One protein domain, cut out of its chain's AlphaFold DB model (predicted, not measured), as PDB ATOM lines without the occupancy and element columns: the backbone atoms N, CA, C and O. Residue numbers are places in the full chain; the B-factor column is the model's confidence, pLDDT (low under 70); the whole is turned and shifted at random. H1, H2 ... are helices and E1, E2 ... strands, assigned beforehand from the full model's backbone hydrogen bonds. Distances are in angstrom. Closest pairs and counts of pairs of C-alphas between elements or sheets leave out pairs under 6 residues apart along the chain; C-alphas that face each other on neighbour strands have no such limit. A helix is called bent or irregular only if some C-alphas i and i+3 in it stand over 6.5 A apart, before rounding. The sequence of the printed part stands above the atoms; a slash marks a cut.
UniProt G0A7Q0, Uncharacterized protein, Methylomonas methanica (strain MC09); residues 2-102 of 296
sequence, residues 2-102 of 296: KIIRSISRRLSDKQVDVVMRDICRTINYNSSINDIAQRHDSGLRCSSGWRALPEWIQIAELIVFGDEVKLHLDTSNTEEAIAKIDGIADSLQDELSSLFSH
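This is residues 2 to 102 of the 296 residues of an uncharacterized protein of Methylomonas methanica (strain MC09) (UniProt G0A7Q0). A long hairpin of two strands, E1 and E2, has two helices over one of its faces: H3 packs along E2, while H1 lies more loosely near E1 and runs the opposite way to H3. At one end of this elongated body are the short helix H2 and a long loop, residues 39 to 56, and residues 2 to 6 run along the open edge of E1. The printed part has 101 residues, with three named helices and two named strands in the order H1, H2, E1, E2, H3; the sheet, in the order E1 - E2, is antiparallel and the class is mixed, helices and strands. It is compact, with a radius of gyration of the C-alphas of 14.0 A, and the C-alphas span 42 by 25 by 19 A along their three main axes.

The sheet is made by E1, residues 57 to 65, and E2, residues 68 to 75, which form a hairpin. They are antiparallel neighbours, with 166 degrees between their N-to-C directions. C-alphas 57 and 75 face each other at 4.5 A, and C-alphas 64 and 69 face each other at 4.5 A. N 61 and O 72 are within hydrogen-bond range at 2.8 A, and so are N 70 and O 63 at 2.8 A. H3, residues 79 to 100, has 16 pairs of C-alphas within 8 A of E2; the closest are those of Val 69 and Ser 97, 5.2 A apart. E1 and H3 are near each other, with 6 pairs of C-alphas within 10 A. H1, residues 13 to 28, is near E1, with 8 pairs of C-alphas within 10 A, and apart from E2. H1 and H3 are close but not clearly touching; their closest C-alphas, those of Ile 27 and Ile 88, are 7.3 A apart. They run opposite ways at a shallow tilt of 34 degrees, only just short of steep. H2, residues 31 to 38, is close to but not clearly touching H3, with the closest C-alphas, those of Ile 33 and Ala 81, 7.1 A apart, and it runs the opposite way at a steep tilt of 45 degrees. H2 and H1 are close but not clearly touching and stand about perpendicular at 78 degrees, with the closest C-alphas, those of Asn 28 and Asn 34, 7.3 A apart. H2 is apart from E2. In H1 and H2 every O i to N i+4 pair is within hydrogen-bond range; in H3 it is 16 of 18.

E1 measures 22.8 A from first to last C-alpha, beginning at C-alpha 57 (249.107, 29.526, 95.623). E2 measures 22.4 A. H3, the longest helix, measures 29.8 A and ends at C-alpha 100 (242.916, 12.335, 110.051). It is irregular, with C-alphas 91 and 94 7.1 A apart, and has a kink of 42 degrees near residue 94. H1 measures 22.5 A and begins at C-alpha 13 (236.423, 22.267, 112.258). H2 measures 10.3 A.

The two C-alphas farthest apart in the domain, those of Ser 42 and His 102, are 43.5 A apart. The printed part, residues 2 to 102, has no cut. The link from H2 to E1, with 18 residues, is long; the links from H1 to H2, E1 to E2 and E2 to H3 are tight. The mean pLDDT of the printed part is 70.0. In this model 39 residues are under 70, among them residues 2 to 9 and 29 to 52, and the mean pLDDT of H2 is 52.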
ATOM      1  N   LYS A   2     238.983  27.963  99.719       38.59
ATOM      2  CA  LYS A   2     237.819  27.071  99.781       38.59
ATOM      3  C   LYS A   2     238.289  25.811 100.495       38.59
ATOM      4  O   LYS A   2     239.242  25.204 100.050       38.59
ATOM      5  N   ILE A   3     237.686  25.456 101.627       47.50
ATOM      6  CA  ILE A   3     237.899  24.142 102.248       47.50
ATOM      7  C   ILE A   3     236.717  23.287 101.795       47.50
ATOM      8  O   ILE A   3     235.629  23.375 102.373       47.50
ATOM      9  N   ILE A   4     236.881  22.523 100.716       46.47
ATOM     10  CA  ILE A   4     235.820  21.639 100.220       46.47
ATOM     11  C   ILE A   4     235.871  20.344 101.031       46.47
ATOM     12  O   ILE A   4     236.826  19.581 100.973       46.47
ATOM     13  N   ARG A   5     234.843  20.129 101.855       49.53
ATOM     14  CA  ARG A   5     234.803  19.074 102.872       49.53
ATOM     15  C   ARG A   5     233.946  17.897 102.394       49.53
ATOM     16  O   ARG A   5     232.731  17.939 102.578       49.53
ATOM     17  N   SER A   6     234.544  16.840 101.842       46.56
ATOM     18  CA  SER A   6     233.879  15.528 101.749       46.56
ATOM     19  C   SER A   6     234.108  14.712 103.029       46.56
ATOM     20  O   SER A   6     235.132  14.826 103.694       46.56
ATOM     21  N   ILE A   7     233.070  14.001 103.467       47.22
ATOM     22  CA  ILE A   7     232.806  13.684 104.876       47.22
ATOM     23  C   ILE A   7     233.370  12.315 105.282       47.22
ATOM     24  O   ILE A   7     232.882  11.284 104.837       47.22
ATOM     25  N   SER A   8     234.306  12.334 106.230       49.66
ATOM     26  CA  SER A   8     234.361  11.465 107.417       49.66
ATOM     27  C   SER A   8     235.262  12.208 108.418       49.66
ATOM     28  O   SER A   8     236.487  12.164 108.343       49.66
ATOM     29  N   ARG A   9     234.678  13.091 109.242       62.44
ATOM     30  CA  ARG A   9     235.475  14.023 110.059       62.44
ATOM     31  C   ARG A   9     235.809  13.397 111.408       62.44
ATOM     32  O   ARG A   9     235.011  13.469 112.333       62.44
ATOM     33  N   ARG A  10     237.009  12.820 111.511       80.62
ATOM     34  CA  ARG A  10     237.618  12.416 112.792       80.62
ATOM     35  C   ARG A  10     238.192  13.620 113.581       80.62
ATOM     36  O   ARG A  10     238.440  13.520 114.782       80.62
ATOM     37  N   LEU A  11     238.314  14.782 112.921       86.88
ATOM     38  CA  LEU A  11     238.706  16.079 113.492       86.88
ATOM     39  C   LEU A  11     237.553  17.097 113.470       86.88
ATOM     40  O   LEU A  11     236.762  17.141 112.528       86.88
ATOM     41  N   SER A  12     237.502  17.976 114.472       87.94
ATOM     42  CA  SER A  12     236.616  19.148 114.497       87.94
ATOM     43  C   SER A  12     237.051  20.234 113.505       87.94
ATOM     44  O   SER A  12     238.213  20.310 113.110       87.94
ATOM     45  N   ASP A  13     236.137  21.144 113.162       84.12
ATOM     46  CA  ASP A  13     236.423  22.267 112.258       84.12
ATOM     47  C   ASP A  13     237.590  23.130 112.743       84.12
ATOM     48  O   ASP A  13     238.474  23.460 111.959       84.12
ATOM     49  N   LYS A  14     237.649  23.402 114.054       87.44
ATOM     50  CA  LYS A  14     238.758  24.146 114.659       87.44
ATOM     51  C   LYS A  14     240.097  23.425 114.461       87.44
ATOM     52  O   LYS A  14     241.105  24.070 114.198       87.44
ATOM     53  N   GLN A  15     240.126  22.101 114.601       90.69
ATOM     54  CA  GLN A  15     241.349  21.319 114.400       90.69
ATOM     55  C   GLN A  15     241.775  21.308 112.933       90.69
ATOM     56  O   GLN A  15     242.963  21.421 112.655       90.69
ATOM     57  N   VAL A  16     240.826  21.240 111.996       86.06
ATOM     58  CA  VAL A  16     241.130  21.371 110.563       86.06
ATOM     59  C   VAL A  16     241.736  22.745 110.262       86.06
ATOM     60  O   VAL A  16     242.730  22.821 109.546       86.06
ATOM     61  N   ASP A  17     241.202  23.819 110.848       84.75
ATOM     62  CA  ASP A  17     241.751  25.170 110.670       84.75
ATOM     63  C   ASP A  17     243.174  25.295 111.242       84.75
ATOM     64  O   ASP A  17     244.034  25.940 110.639       84.75
ATOM     65  N   VAL A  18     243.446  24.641 112.376       88.69
ATOM     66  CA  VAL A  18     244.787  24.550 112.979       88.69
ATOM     67  C   VAL A  18     245.766  23.830 112.050       88.69
ATOM     68  O   VAL A  18     246.847  24.353 111.793       88.69
ATOM     69  N   VAL A  19     245.368  22.688 111.480       88.94
ATOM     70  CA  VAL A  19     246.195  21.955 110.510       88.94
ATOM     71  C   VAL A  19     246.464  22.809 109.272       88.94
ATOM     72  O   VAL A  19     247.611  22.929 108.852       88.94
ATOM     73  N   MET A  20     245.441  23.462 108.710       84.06
ATOM     74  CA  MET A  20     245.611  24.335 107.541       84.06
ATOM     75  C   MET A  20     246.572  25.490 107.821       84.06
ATOM     76  O   MET A  20     247.445  25.780 107.008       84.06
ATOM     77  N   ARG A  21     246.458  26.126 108.989       85.19
ATOM     78  CA  ARG A  21     247.380  27.175 109.436       85.19
ATOM     79  C   ARG A  21     248.828  26.676 109.495       85.19
ATOM     80  O   ARG A  21     249.734  27.418 109.125       85.19
ATOM     81  N   ASP A  22     249.055  25.445 109.935       85.12
ATOM     82  CA  ASP A  22     250.407  24.894 110.091       85.12
ATOM     83  C   ASP A  22     250.994  24.378 108.768       85.12
ATOM     84  O   ASP A  22     252.198  24.505 108.532       85.12
ATOM     85  N   ILE A  23     250.141  23.940 107.836       83.62
ATOM     86  CA  ILE A  23     250.512  23.767 106.423       83.62
ATOM     87  C   ILE A  23     250.979  25.109 105.843       83.62
ATOM     88  O   ILE A  23     252.064  25.178 105.263       83.62
ATOM     89  N   CYS A  24     250.222  26.197 106.051       79.38
ATOM     90  CA  CYS A  24     250.621  27.533 105.594       79.38
ATOM     91  C   CYS A  24     251.982  27.946 106.162       79.38
ATOM     92  O   CYS A  24     252.807  28.488 105.431       79.38
ATOM     93  N   ARG A  25     252.247  27.668 107.444       79.44
ATOM     94  CA  ARG A  25     253.561  27.922 108.055       79.44
ATOM     95  C   ARG A  25     254.646  27.138 107.346       79.44
ATOM     96  O   ARG A  25     255.600  27.742 106.874       79.44
ATOM     97  N   THR A  26     254.474  25.828 107.228       79.38
ATOM     98  CA  THR A  26     255.453  24.942 106.585       79.38
ATOM     99  C   THR A  26     255.817  25.435 105.181       79.38
ATOM    100  O   THR A  26     256.994  25.499 104.838       79.38
ATOM    101  N   ILE A  27     254.824  25.881 104.407       76.88
ATOM    102  CA  ILE A  27     255.026  26.461 103.073       76.88
ATOM    103  C   ILE A  27     255.767  27.805 103.145       76.88
ATOM    104  O   ILE A  27     256.760  27.999 102.447       76.88
ATOM    105  N   ASN A  28     255.315  28.732 103.993       72.38
ATOM    106  CA  ASN A  28     255.891  30.078 104.096       72.38
ATOM    107  C   ASN A  28     257.341  30.083 104.598       72.38
ATOM    108  O   ASN A  28     258.113  30.971 104.237       72.38
ATOM    109  N   TYR A  29     257.709  29.117 105.443       68.38
ATOM    110  CA  TYR A  29     259.051  28.997 106.016       68.38
ATOM    111  C   TYR A  29     260.081  28.399 105.043       68.38
ATOM    112  O   TYR A  29     261.274  28.373 105.347       68.38
ATOM    113  N   ASN A  30     259.666  27.967 103.849       65.75
ATOM    114  CA  ASN A  30     260.601  27.579 102.802       65.75
ATOM    115  C   ASN A  30     261.167  28.840 102.115       65.75
ATOM    116  O   ASN A  30     260.527  29.457 101.265       65.75
ATOM    117  N   SER A  31     262.388  29.235 102.478       53.09
ATOM    118  CA  SER A  31     263.085  30.410 101.926       53.09
ATOM    119  C   SER A  31     263.206  30.384 100.398       53.09
ATOM    120  O   SER A  31     263.075  31.428  99.765       53.09
ATOM    121  N   SER A  32     263.334  29.202  99.785       53.66
ATOM    122  CA  SER A  32     263.400  29.071  98.324       53.66
ATOM    123  C   SER A  32     262.088  29.454  97.626       53.66
ATOM    124  O   SER A  32     262.107  29.871  96.470       53.66
ATOM    125  N   ILE A  33     260.959  29.366  98.333       55.06
ATOM    126  CA  ILE A  33     259.648  29.824  97.870       55.06
ATOM    127  C   ILE A  33     259.541  31.352  97.973       55.06
ATOM    128  O   ILE A  33     259.033  32.003  97.057       55.06
ATOM    129  N   ASN A  34     260.062  31.937  99.056       52.41
ATOM    130  CA  ASN A  34     260.140  33.390  99.207       52.41
ATOM    131  C   ASN A  34     261.089  34.013  98.169       52.41
ATOM    132  O   ASN A  34     260.777  35.068  97.624       52.41
ATOM    133  N   ASP A  35     262.185  33.335  97.820       53.62
ATOM    134  CA  ASP A  35     263.105  33.764  96.763       53.62
ATOM    135  C   ASP A  35     262.465  33.691  95.367       53.62
ATOM    136  O   ASP A  35     262.657  34.600  94.559       53.62
ATOM    137  N   ILE A  36     261.663  32.656  95.075       50.19
ATOM    138  CA  ILE A  36     260.858  32.583  93.839       50.19
ATOM    139  C   ILE A  36     259.853  33.745  93.790       50.19
ATOM    140  O   ILE A  36     259.714  34.394  92.755       50.19
ATOM    141  N   ALA A  37     259.197  34.058  94.912       48.34
ATOM    142  CA  ALA A  37     258.266  35.182  95.002       48.34
ATOM    143  C   ALA A  37     258.958  36.551  94.825       48.34
ATOM    144  O   ALA A  37     258.366  37.469  94.258       48.34
ATOM    145  N   GLN A  38     260.210  36.691  95.273       48.41
ATOM    146  CA  GLN A  38     260.993  37.927  95.157       48.41
ATOM    147  C   GLN A  38     261.625  38.133  93.772       48.41
ATOM    148  O   GLN A  38     261.799  39.277  93.355       48.41
ATOM    149  N   ARG A  39     261.950  37.065  93.028       51.03
ATOM    150  CA  ARG A  39     262.596  37.155  91.699       51.03
ATOM    151  C   ARG A  39     261.692  37.674  90.576       51.03
ATOM    152  O   ARG A  39     262.212  38.005  89.514       51.03
ATOM    153  N   HIS A  40     260.377  37.748  90.789       52.62
ATOM    154  CA  HIS A  40     259.416  38.041  89.719       52.62
ATOM    155  C   HIS A  40     258.661  39.385  89.810       52.62
ATOM    156  O   HIS A  40     257.941  39.667  88.861       52.62
ATOM    157  N   ASP A  41     258.909  40.242  90.823       44.59
ATOM    158  CA  ASP A  41     258.402  41.643  90.956       44.59
ATOM    159  C   ASP A  41     256.842  41.765  90.975       44.59
ATOM    160  O   ASP A  41     256.126  40.971  90.385       44.59
ATOM    161  N   SER A  42     256.111  42.671  91.629       35.62
ATOM    162  CA  SER A  42     256.344  43.844  92.477       35.62
ATOM    163  C   SER A  42     255.155  43.993  93.466       35.62
ATOM    164  O   SER A  42     254.603  45.084  93.634       35.62
ATOM    165  N   GLY A  43     254.644  42.894  94.040       36.84
ATOM    166  CA  GLY A  43     253.367  42.930  94.786       36.84
ATOM    167  C   GLY A  43     253.105  41.816  95.801       36.84
ATOM    168  O   GLY A  43     252.220  41.972  96.636       36.84
ATOM    169  N   LEU A  44     253.900  40.743  95.803       38.44
ATOM    170  CA  LEU A  44     253.707  39.579  96.673       38.44
ATOM    171  C   LEU A  44     254.168  39.860  98.111       38.44
ATOM    172  O   LEU A  44     255.177  39.345  98.586       38.44
ATOM    173  N   ARG A  45     253.423  40.698  98.832       37.50
ATOM    174  CA  ARG A  45     253.460  40.708 100.294       37.50
ATOM    175  C   ARG A  45     252.343  39.796 100.764       37.50
ATOM    176  O   ARG A  45     251.179  40.114 100.551       37.50
ATOM    177  N   CYS A  46     252.684  38.702 101.445       40.53
ATOM    178  CA  CYS A  46     251.700  37.970 102.233       40.53
ATOM    179  C   CYS A  46     251.109  38.958 103.256       40.53
ATOM    180  O   CYS A  46     251.741  39.299 104.256       40.53
ATOM    181  N   SER A  47     249.932  39.505 102.951       37.50
ATOM    182  CA  SER A  47     249.357  40.681 103.619       37.50
ATOM    183  C   SER A  47     248.944  40.425 105.075       37.50
ATOM    184  O   SER A  47     248.517  41.346 105.766       37.50
ATOM    185  N   SER A  48     249.095  39.188 105.565       38.62
ATOM    186  CA  SER A  48     248.628  38.742 106.883       38.62
ATOM    187  C   SER A  48     249.637  37.892 107.683       38.62
ATOM    188  O   SER A  48     249.272  37.301 108.701       38.62
ATOM    189  N   GLY A  49     250.919  37.874 107.290       50.00
ATOM    190  CA  GLY A  49     251.979  37.129 107.989       50.00
ATOM    191  C   GLY A  49     251.920  35.609 107.766       50.00
ATOM    192  O   GLY A  49     251.220  35.140 106.875       50.00
ATOM    193  N   TRP A  50     252.619  34.826 108.600       53.81
ATOM    194  CA  TRP A  50     252.780  33.352 108.530       53.81
ATOM    195  C   TRP A  50     251.487  32.513 108.464       53.81
ATOM    196  O   TRP A  50     251.544  31.285 108.419       53.81
ATOM    197  N   ARG A  51     250.319  33.158 108.515       54.97
ATOM    198  CA  ARG A  51     248.986  32.551 108.598       54.97
ATOM    199  C   ARG A  51     248.264  32.470 107.254       54.97
ATOM    200  O   ARG A  51     247.212  31.840 107.195       54.97
ATOM    201  N   ALA A  52     248.797  33.081 106.200       64.62
ATOM    202  CA  ALA A  52     248.236  32.988 104.857       64.62
ATOM    203  C   ALA A  52     249.251  32.415 103.875       64.62
ATOM    204  O   ALA A  52     250.455  32.578 104.050       64.62
ATOM    205  N   LEU A  53     248.749  31.731 102.853       70.06
ATOM    206  CA  LEU A  53     249.577  31.224 101.768       70.06
ATOM    207  C   LEU A  53     250.099  32.383 100.912       70.06
ATOM    208  O   LEU A  53     249.436  33.424 100.828       70.06
ATOM    209  N   PRO A  54     251.242  32.205 100.235       69.56
ATOM    210  CA  PRO A  54     251.672  33.128  99.195       69.56
ATOM    211  C   PRO A  54     250.585  33.290  98.120       69.56
ATOM    212  O   PRO A  54     249.937  32.310  97.760       69.56
ATOM    213  N   GLU A  55     250.396  34.494  97.562       70.12
ATOM    214  CA  GLU A  55     249.262  34.760  96.646       70.12
ATOM    215  C   GLU A  55     249.309  33.939  95.346       70.12
ATOM    216  O   GLU A  55     248.288  33.764  94.686       70.12
ATOM    217  N   TRP A  56     250.483  33.422  94.972       68.88
ATOM    218  CA  TRP A  56     250.650  32.558  93.801       68.88
ATOM    219  C   TRP A  56     250.170  31.113  94.040       68.88
ATOM    220  O   TRP A  56     250.040  30.360  93.072       68.88
ATOM    221  N   ILE A  57     249.873  30.733  95.291       73.88
ATOM    222  CA  ILE A  57     249.107  29.526  95.623       73.88
ATOM    223  C   ILE A  57     247.626  29.904  95.601       73.88
ATOM    224  O   ILE A  57     247.107  30.553  96.511       73.88
ATOM    225  N   GLN A  58     246.942  29.509  94.532       71.81
ATOM    226  CA  GLN A  58     245.552  29.881  94.281       71.81
ATOM    227  C   GLN A  58     244.572  29.008  95.069       71.81
ATOM    228  O   GLN A  58     243.527  29.490  95.522       71.81
ATOM    229  N   ILE A  59     244.913  27.727  95.252       72.94
ATOM    230  CA  ILE A  59     244.094  26.748  95.969       72.94
ATOM    231  C   ILE A  59     244.971  26.001  96.967       72.94
ATOM    232  O   ILE A  59     246.087  25.603  96.653       72.94
ATOM    233  N   ALA A  60     244.438  25.796  98.169       78.75
ATOM    234  CA  ALA A  60     244.956  24.831  99.121       78.75
ATOM    235  C   ALA A  60     243.788  24.120  99.787       78.75
ATOM    236  O   ALA A  60     242.997  24.735 100.509       78.75
ATOM    237  N   GLU A  61     243.670  22.834  99.495       78.19
ATOM    238  CA  GLU A  61     242.521  22.016  99.838       78.19
ATOM    239  C   GLU A  61     242.981  20.700 100.456       78.19
ATOM    240  O   GLU A  61     243.818  19.992  99.905       78.19
ATOM    241  N   LEU A  62     242.403  20.357 101.607       80.75
ATOM    242  CA  LEU A  62     242.490  19.011 102.160       80.75
ATOM    243  C   LEU A  62     241.292  18.217 101.662       80.75
ATOM    244  O   LEU A  62     240.152  18.495 102.040       80.75
ATOM    245  N   ILE A  63     241.561  17.229 100.822       79.12
ATOM    246  CA  ILE A  63     240.544  16.364 100.246       79.12
ATOM    247  C   ILE A  63     240.545  15.047 101.015       79.12
ATOM    248  O   ILE A  63     241.566  14.371 101.085       79.12
ATOM    249  N   VAL A  64     239.407  14.695 101.611       75.19
ATOM    250  CA  VAL A  64     239.262  13.489 102.440       75.19
ATOM    251  C   VAL A  64     238.298  12.518 101.763       75.19
ATOM    252  O   VAL A  64     237.117  12.829 101.574       75.19
ATOM    253  N   PHE A  65     238.798  11.334 101.415       73.88
ATOM    254  CA  PHE A  65     238.060  10.245 100.781       73.88
ATOM    255  C   PHE A  65     238.203   8.961 101.604       73.88
ATOM    256  O   PHE A  65     239.165   8.208 101.464       73.88
ATOM    257  N   GLY A  66     237.227   8.688 102.473       72.50
ATOM    258  CA  GLY A  66     237.314   7.557 103.401       72.50
ATOM    259  C   GLY A  66     238.464   7.752 104.392       72.50
ATOM    260  O   GLY A  66     238.435   8.711 105.162       72.50
ATOM    261  N   ASP A  67     239.453   6.857 104.353       70.75
ATOM    262  CA  ASP A  67     240.694   6.939 105.143       70.75
ATOM    263  C   ASP A  67     241.841   7.654 104.400       70.75
ATOM    264  O   ASP A  67     242.906   7.883 104.972       70.75
ATOM    265  N   GLU A  68     241.652   8.005 103.124       76.88
ATOM    266  CA  GLU A  68     242.644   8.740 102.342       76.88
ATOM    267  C   GLU A  68     242.461  10.248 102.550       76.88
ATOM    268  O   GLU A  68     241.357  10.784 102.431       76.88
ATOM    269  N   VAL A  69     243.556  10.946 102.832       82.62
ATOM    270  CA  VAL A  69     243.618  12.412 102.862       82.62
ATOM    271  C   VAL A  69     244.596  12.843 101.794       82.62
ATOM    272  O   VAL A  69     245.604  12.180 101.628       82.62
ATOM    273  N   LYS A  70     244.325  13.921 101.065       83.75
ATOM    274  CA  LYS A  70     245.272  14.524 100.124       83.75
ATOM    275  C   LYS A  70     245.329  16.019 100.330       83.75
ATOM    276  O   LYS A  70     244.286  16.663 100.421       83.75
ATOM    277  N   LEU A  71     246.539  16.564 100.373       84.81
ATOM    278  CA  LEU A  71     246.757  17.998 100.289       84.81
ATOM    279  C   LEU A  71     246.893  18.379  98.814       84.81
ATOM    280  O   LEU A  71     247.877  18.039  98.169       84.81
ATOM    281  N   HIS A  72     245.890  19.067  98.281       81.75
ATOM    282  CA  HIS A  72     245.924  19.632  96.943       81.75
ATOM    283  C   HIS A  72     246.314  21.106  97.021       81.75
ATOM    284  O   HIS A  72     245.629  21.901  97.666       81.75
ATOM    285  N   LEU A  73     247.414  21.459  96.363       78.69
ATOM    286  CA  LEU A  73     247.907  22.825  96.243       78.69
ATOM    287  C   LEU A  73     247.902  23.183  94.752       78.69
ATOM    288  O   LEU A  73     248.603  22.547  93.974       78.69
ATOM    289  N   ASP A  74     247.095  24.167  94.353       75.00
ATOM    290  CA  ASP A  74     247.085  24.689  92.978       75.00
ATOM    291  C   ASP A  74     247.854  26.004  92.929       75.00
ATOM    292  O   ASP A  74     247.695  26.875  93.795       75.00
ATOM    293  N   THR A  75     248.690  26.155  91.910       73.75
ATOM    294  CA  THR A  75     249.626  27.269  91.797       73.75
ATOM    295  C   THR A  75     249.598  27.829  90.382       73.75
ATOM    296  O   THR A  75     249.600  27.081  89.410       73.75
ATOM    297  N   SER A  76     249.625  29.154  90.240       66.50
ATOM    298  CA  SER A  76     249.729  29.812  88.927       66.50
ATOM    299  C   SER A  76     251.160  30.212  88.586       66.50
ATOM    300  O   SER A  76     251.391  31.290  88.037       66.50
ATOM    301  N   ASN A  77     252.128  29.402  89.005       66.50
ATOM    302  CA  ASN A  77     253.542  29.759  88.997       66.50
ATOM    303  C   ASN A  77     254.351  28.806  88.094       66.50
ATOM    304  O   ASN A  77     253.798  27.962  87.395       66.50
ATOM    305  N   THR A  78     255.665  29.002  88.042       67.00
ATOM    306  CA  THR A  78     256.610  28.232  87.224       67.00
ATOM    307  C   THR A  78     256.624  26.739  87.582       67.00
ATOM    308  O   THR A  78     256.306  26.360  88.709       67.00
ATOM    309  N   GLU A  79     257.074  25.887  86.652       73.25
ATOM    310  CA  GLU A  79     257.267  24.443  86.894       73.25
ATOM    311  C   GLU A  79     258.162  24.159  88.118       73.25
ATOM    312  O   GLU A  79     257.945  23.181  88.831       73.25
ATOM    313  N   GLU A  80     259.131  25.036  88.412       69.19
ATOM    314  CA  GLU A  80     259.997  24.920  89.595       69.19
ATOM    315  C   GLU A  80     259.214  25.092  90.908       69.19
ATOM    316  O   GLU A  80     259.430  24.347  91.867       69.19
ATOM    317  N   ALA A  81     258.292  26.056  90.960       68.19
ATOM    318  CA  ALA A  81     257.453  26.286  92.132       68.19
ATOM    319  C   ALA A  81     256.479  25.122  92.365       68.19
ATOM    320  O   ALA A  81     256.281  24.719  93.511       68.19
ATOM    321  N   ILE A  82     255.930  24.555  91.283       73.81
ATOM    322  CA  ILE A  82     255.053  23.376  91.329       73.81
ATOM    323  C   ILE A  82     255.801  22.185  91.932       73.81
ATOM    324  O   ILE A  82     255.357  21.636  92.933       73.81
ATOM    325  N   ALA A  83     256.988  21.850  91.412       75.69
ATOM    326  CA  ALA A  83     257.765  20.709  91.902       75.69
ATOM    327  C   ALA A  83     258.132  20.818  93.396       75.69
ATOM    328  O   ALA A  83     258.110  19.823  94.123       75.69
ATOM    329  N   LYS A  84     258.446  22.029  93.881       73.88
ATOM    330  CA  LYS A  84     258.719  22.275  95.308       73.88
ATOM    331  C   LYS A  84     257.473  22.103  96.175       73.88
ATOM    332  O   LYS A  84     257.562  21.551  97.269       73.88
ATOM    333  N   ILE A  85     256.328  22.580  95.695       76.62
ATOM    334  CA  ILE A  85     255.046  22.459  96.389       76.62
ATOM    335  C   ILE A  85     254.578  21.007  96.456       76.62
ATOM    336  O   ILE A  85     254.186  20.563  97.536       76.62
ATOM    337  N   ASP A  86     254.707  20.258  95.363       78.75
ATOM    338  CA  ASP A  86     254.422  18.822  95.333       78.75
ATOM    339  C   ASP A  86     255.311  18.079  96.337       78.75
ATOM    340  O   ASP A  86     254.818  17.294  97.143       78.75
ATOM    341  N   GLY A  87     256.605  18.416  96.401       79.12
ATOM    342  CA  GLY A  87     257.519  17.853  97.397       79.12
ATOM    343  C   GLY A  87     257.116  18.144  98.851       79.12
ATOM    344  O   GLY A  87     257.272  17.279  99.717       79.12
ATOM    345  N   ILE A  88     256.571  19.333  99.139       78.88
ATOM    346  CA  ILE A  88     256.026  19.663 100.467       78.88
ATOM    347  C   ILE A  88     254.760  18.848 100.739       78.88
ATOM    348  O   ILE A  88     254.650  18.257 101.817       78.88
ATOM    349  N   ALA A  89     253.826  18.789  99.788       81.19
ATOM    350  CA  ALA A  89     252.591  18.022  99.929       81.19
ATOM    351  C   ALA A  89     252.883  16.537 100.192       81.19
ATOM    352  O   ALA A  89     252.372  15.985 101.167       81.19
ATOM    353  N   ASP A  90     253.790  15.941  99.417       81.88
ATOM    354  CA  ASP A  90     254.263  14.567  99.596       81.88
ATOM    355  C   ASP A  90     254.893  14.358 100.979       81.88
ATOM    356  O   ASP A  90     254.655  13.344 101.634       81.88
ATOM    357  N   SER A  91     255.673  15.329 101.470       79.06
ATOM    358  CA  SER A  91     256.311  15.230 102.790       79.06
ATOM    359  C   SER A  91     255.318  15.267 103.957       79.06
ATOM    360  O   SER A  91     255.573  14.657 104.996       79.06
ATOM    361  N   LEU A  92     254.188  15.961 103.790       84.88
ATOM    362  CA  LEU A  92     253.133  16.084 104.797       84.88
ATOM    363  C   LEU A  92     252.088  14.968 104.694       84.88
ATOM    364  O   LEU A  92     251.309  14.772 105.628       84.88
ATOM    365  N   GLN A  93     252.066  14.237 103.582       86.75
ATOM    366  CA  GLN A  93     251.031  13.266 103.255       86.75
ATOM    367  C   GLN A  93     250.852  12.199 104.346       86.75
ATOM    368  O   GLN A  93     249.735  11.990 104.818       86.75
ATOM    369  N   ASP A  94     251.940  11.574 104.804       87.06
ATOM    370  CA  ASP A  94     251.883  10.545 105.853       87.06
ATOM    371  C   ASP A  94     251.374  11.108 107.191       87.06
ATOM    372  O   ASP A  94     250.565  10.478 107.877       87.06
ATOM    373  N   GLU A  95     251.821  12.314 107.552       89.56
ATOM    374  CA  GLU A  95     251.448  12.986 108.800       89.56
ATOM    375  C   GLU A  95     249.961  13.363 108.815       89.56
ATOM    376  O   GLU A  95     249.284  13.173 109.832       89.56
ATOM    377  N   LEU A  96     249.446  13.844 107.678       89.38
ATOM    378  CA  LEU A  96     248.039  14.185 107.479       89.38
ATOM    379  C   LEU A  96     247.161  12.935 107.444       89.38
ATOM    380  O   LEU A  96     246.164  12.877 108.162       89.38
ATOM    381  N   SER A  97     247.534  11.917 106.667       88.56
ATOM    382  CA  SER A  97     246.801  10.649 106.610       88.56
ATOM    383  C   SER A  97     246.680  10.014 107.992       88.56
ATOM    384  O   SER A  97     245.580   9.656 108.409       88.56
ATOM    385  N   SER A  98     247.785   9.943 108.737       89.94
ATOM    386  CA  SER A  98     247.779   9.453 110.115       89.94
ATOM    387  C   SER A  98     246.868  10.305 111.006       89.94
ATOM    388  O   SER A  98     245.956   9.767 111.632       89.94
ATOM    389  N   LEU A  99     247.036  11.631 111.032       91.00
ATOM    390  CA  LEU A  99     246.260  12.516 111.907       91.00
ATOM    391  C   LEU A  99     244.750  12.402 111.685       91.00
ATOM    392  O   LEU A  99     243.981  12.301 112.640       91.00
ATOM    393  N   PHE A 100     244.326  12.413 110.424       89.56
ATOM    394  CA  PHE A 100     242.916  12.335 110.051       89.56
ATOM    395  C   PHE A 100     242.346  10.923 110.180       89.56
ATOM    396  O   PHE A 100     241.126  10.767 110.125       89.56
ATOM    397  N   SER A 101     243.194   9.911 110.393       89.12
ATOM    398  CA  SER A 101     242.757   8.541 110.641       89.12
ATOM    399  C   SER A 101     242.314   8.285 112.090       89.12
ATOM    400  O   SER A 101     241.757   7.224 112.366       89.12
ATOM    401  N   HIS A 102     242.444   9.247 113.006       90.44
ATOM    402  CA  HIS A 102     242.095   9.038 114.414       90.44
ATOM    403  C   HIS A 102     241.062  10.036 114.921       90.44
ATOM    404  O   HIS A 102     241.176  11.240 114.699       90.44
TER     405      HIS A 102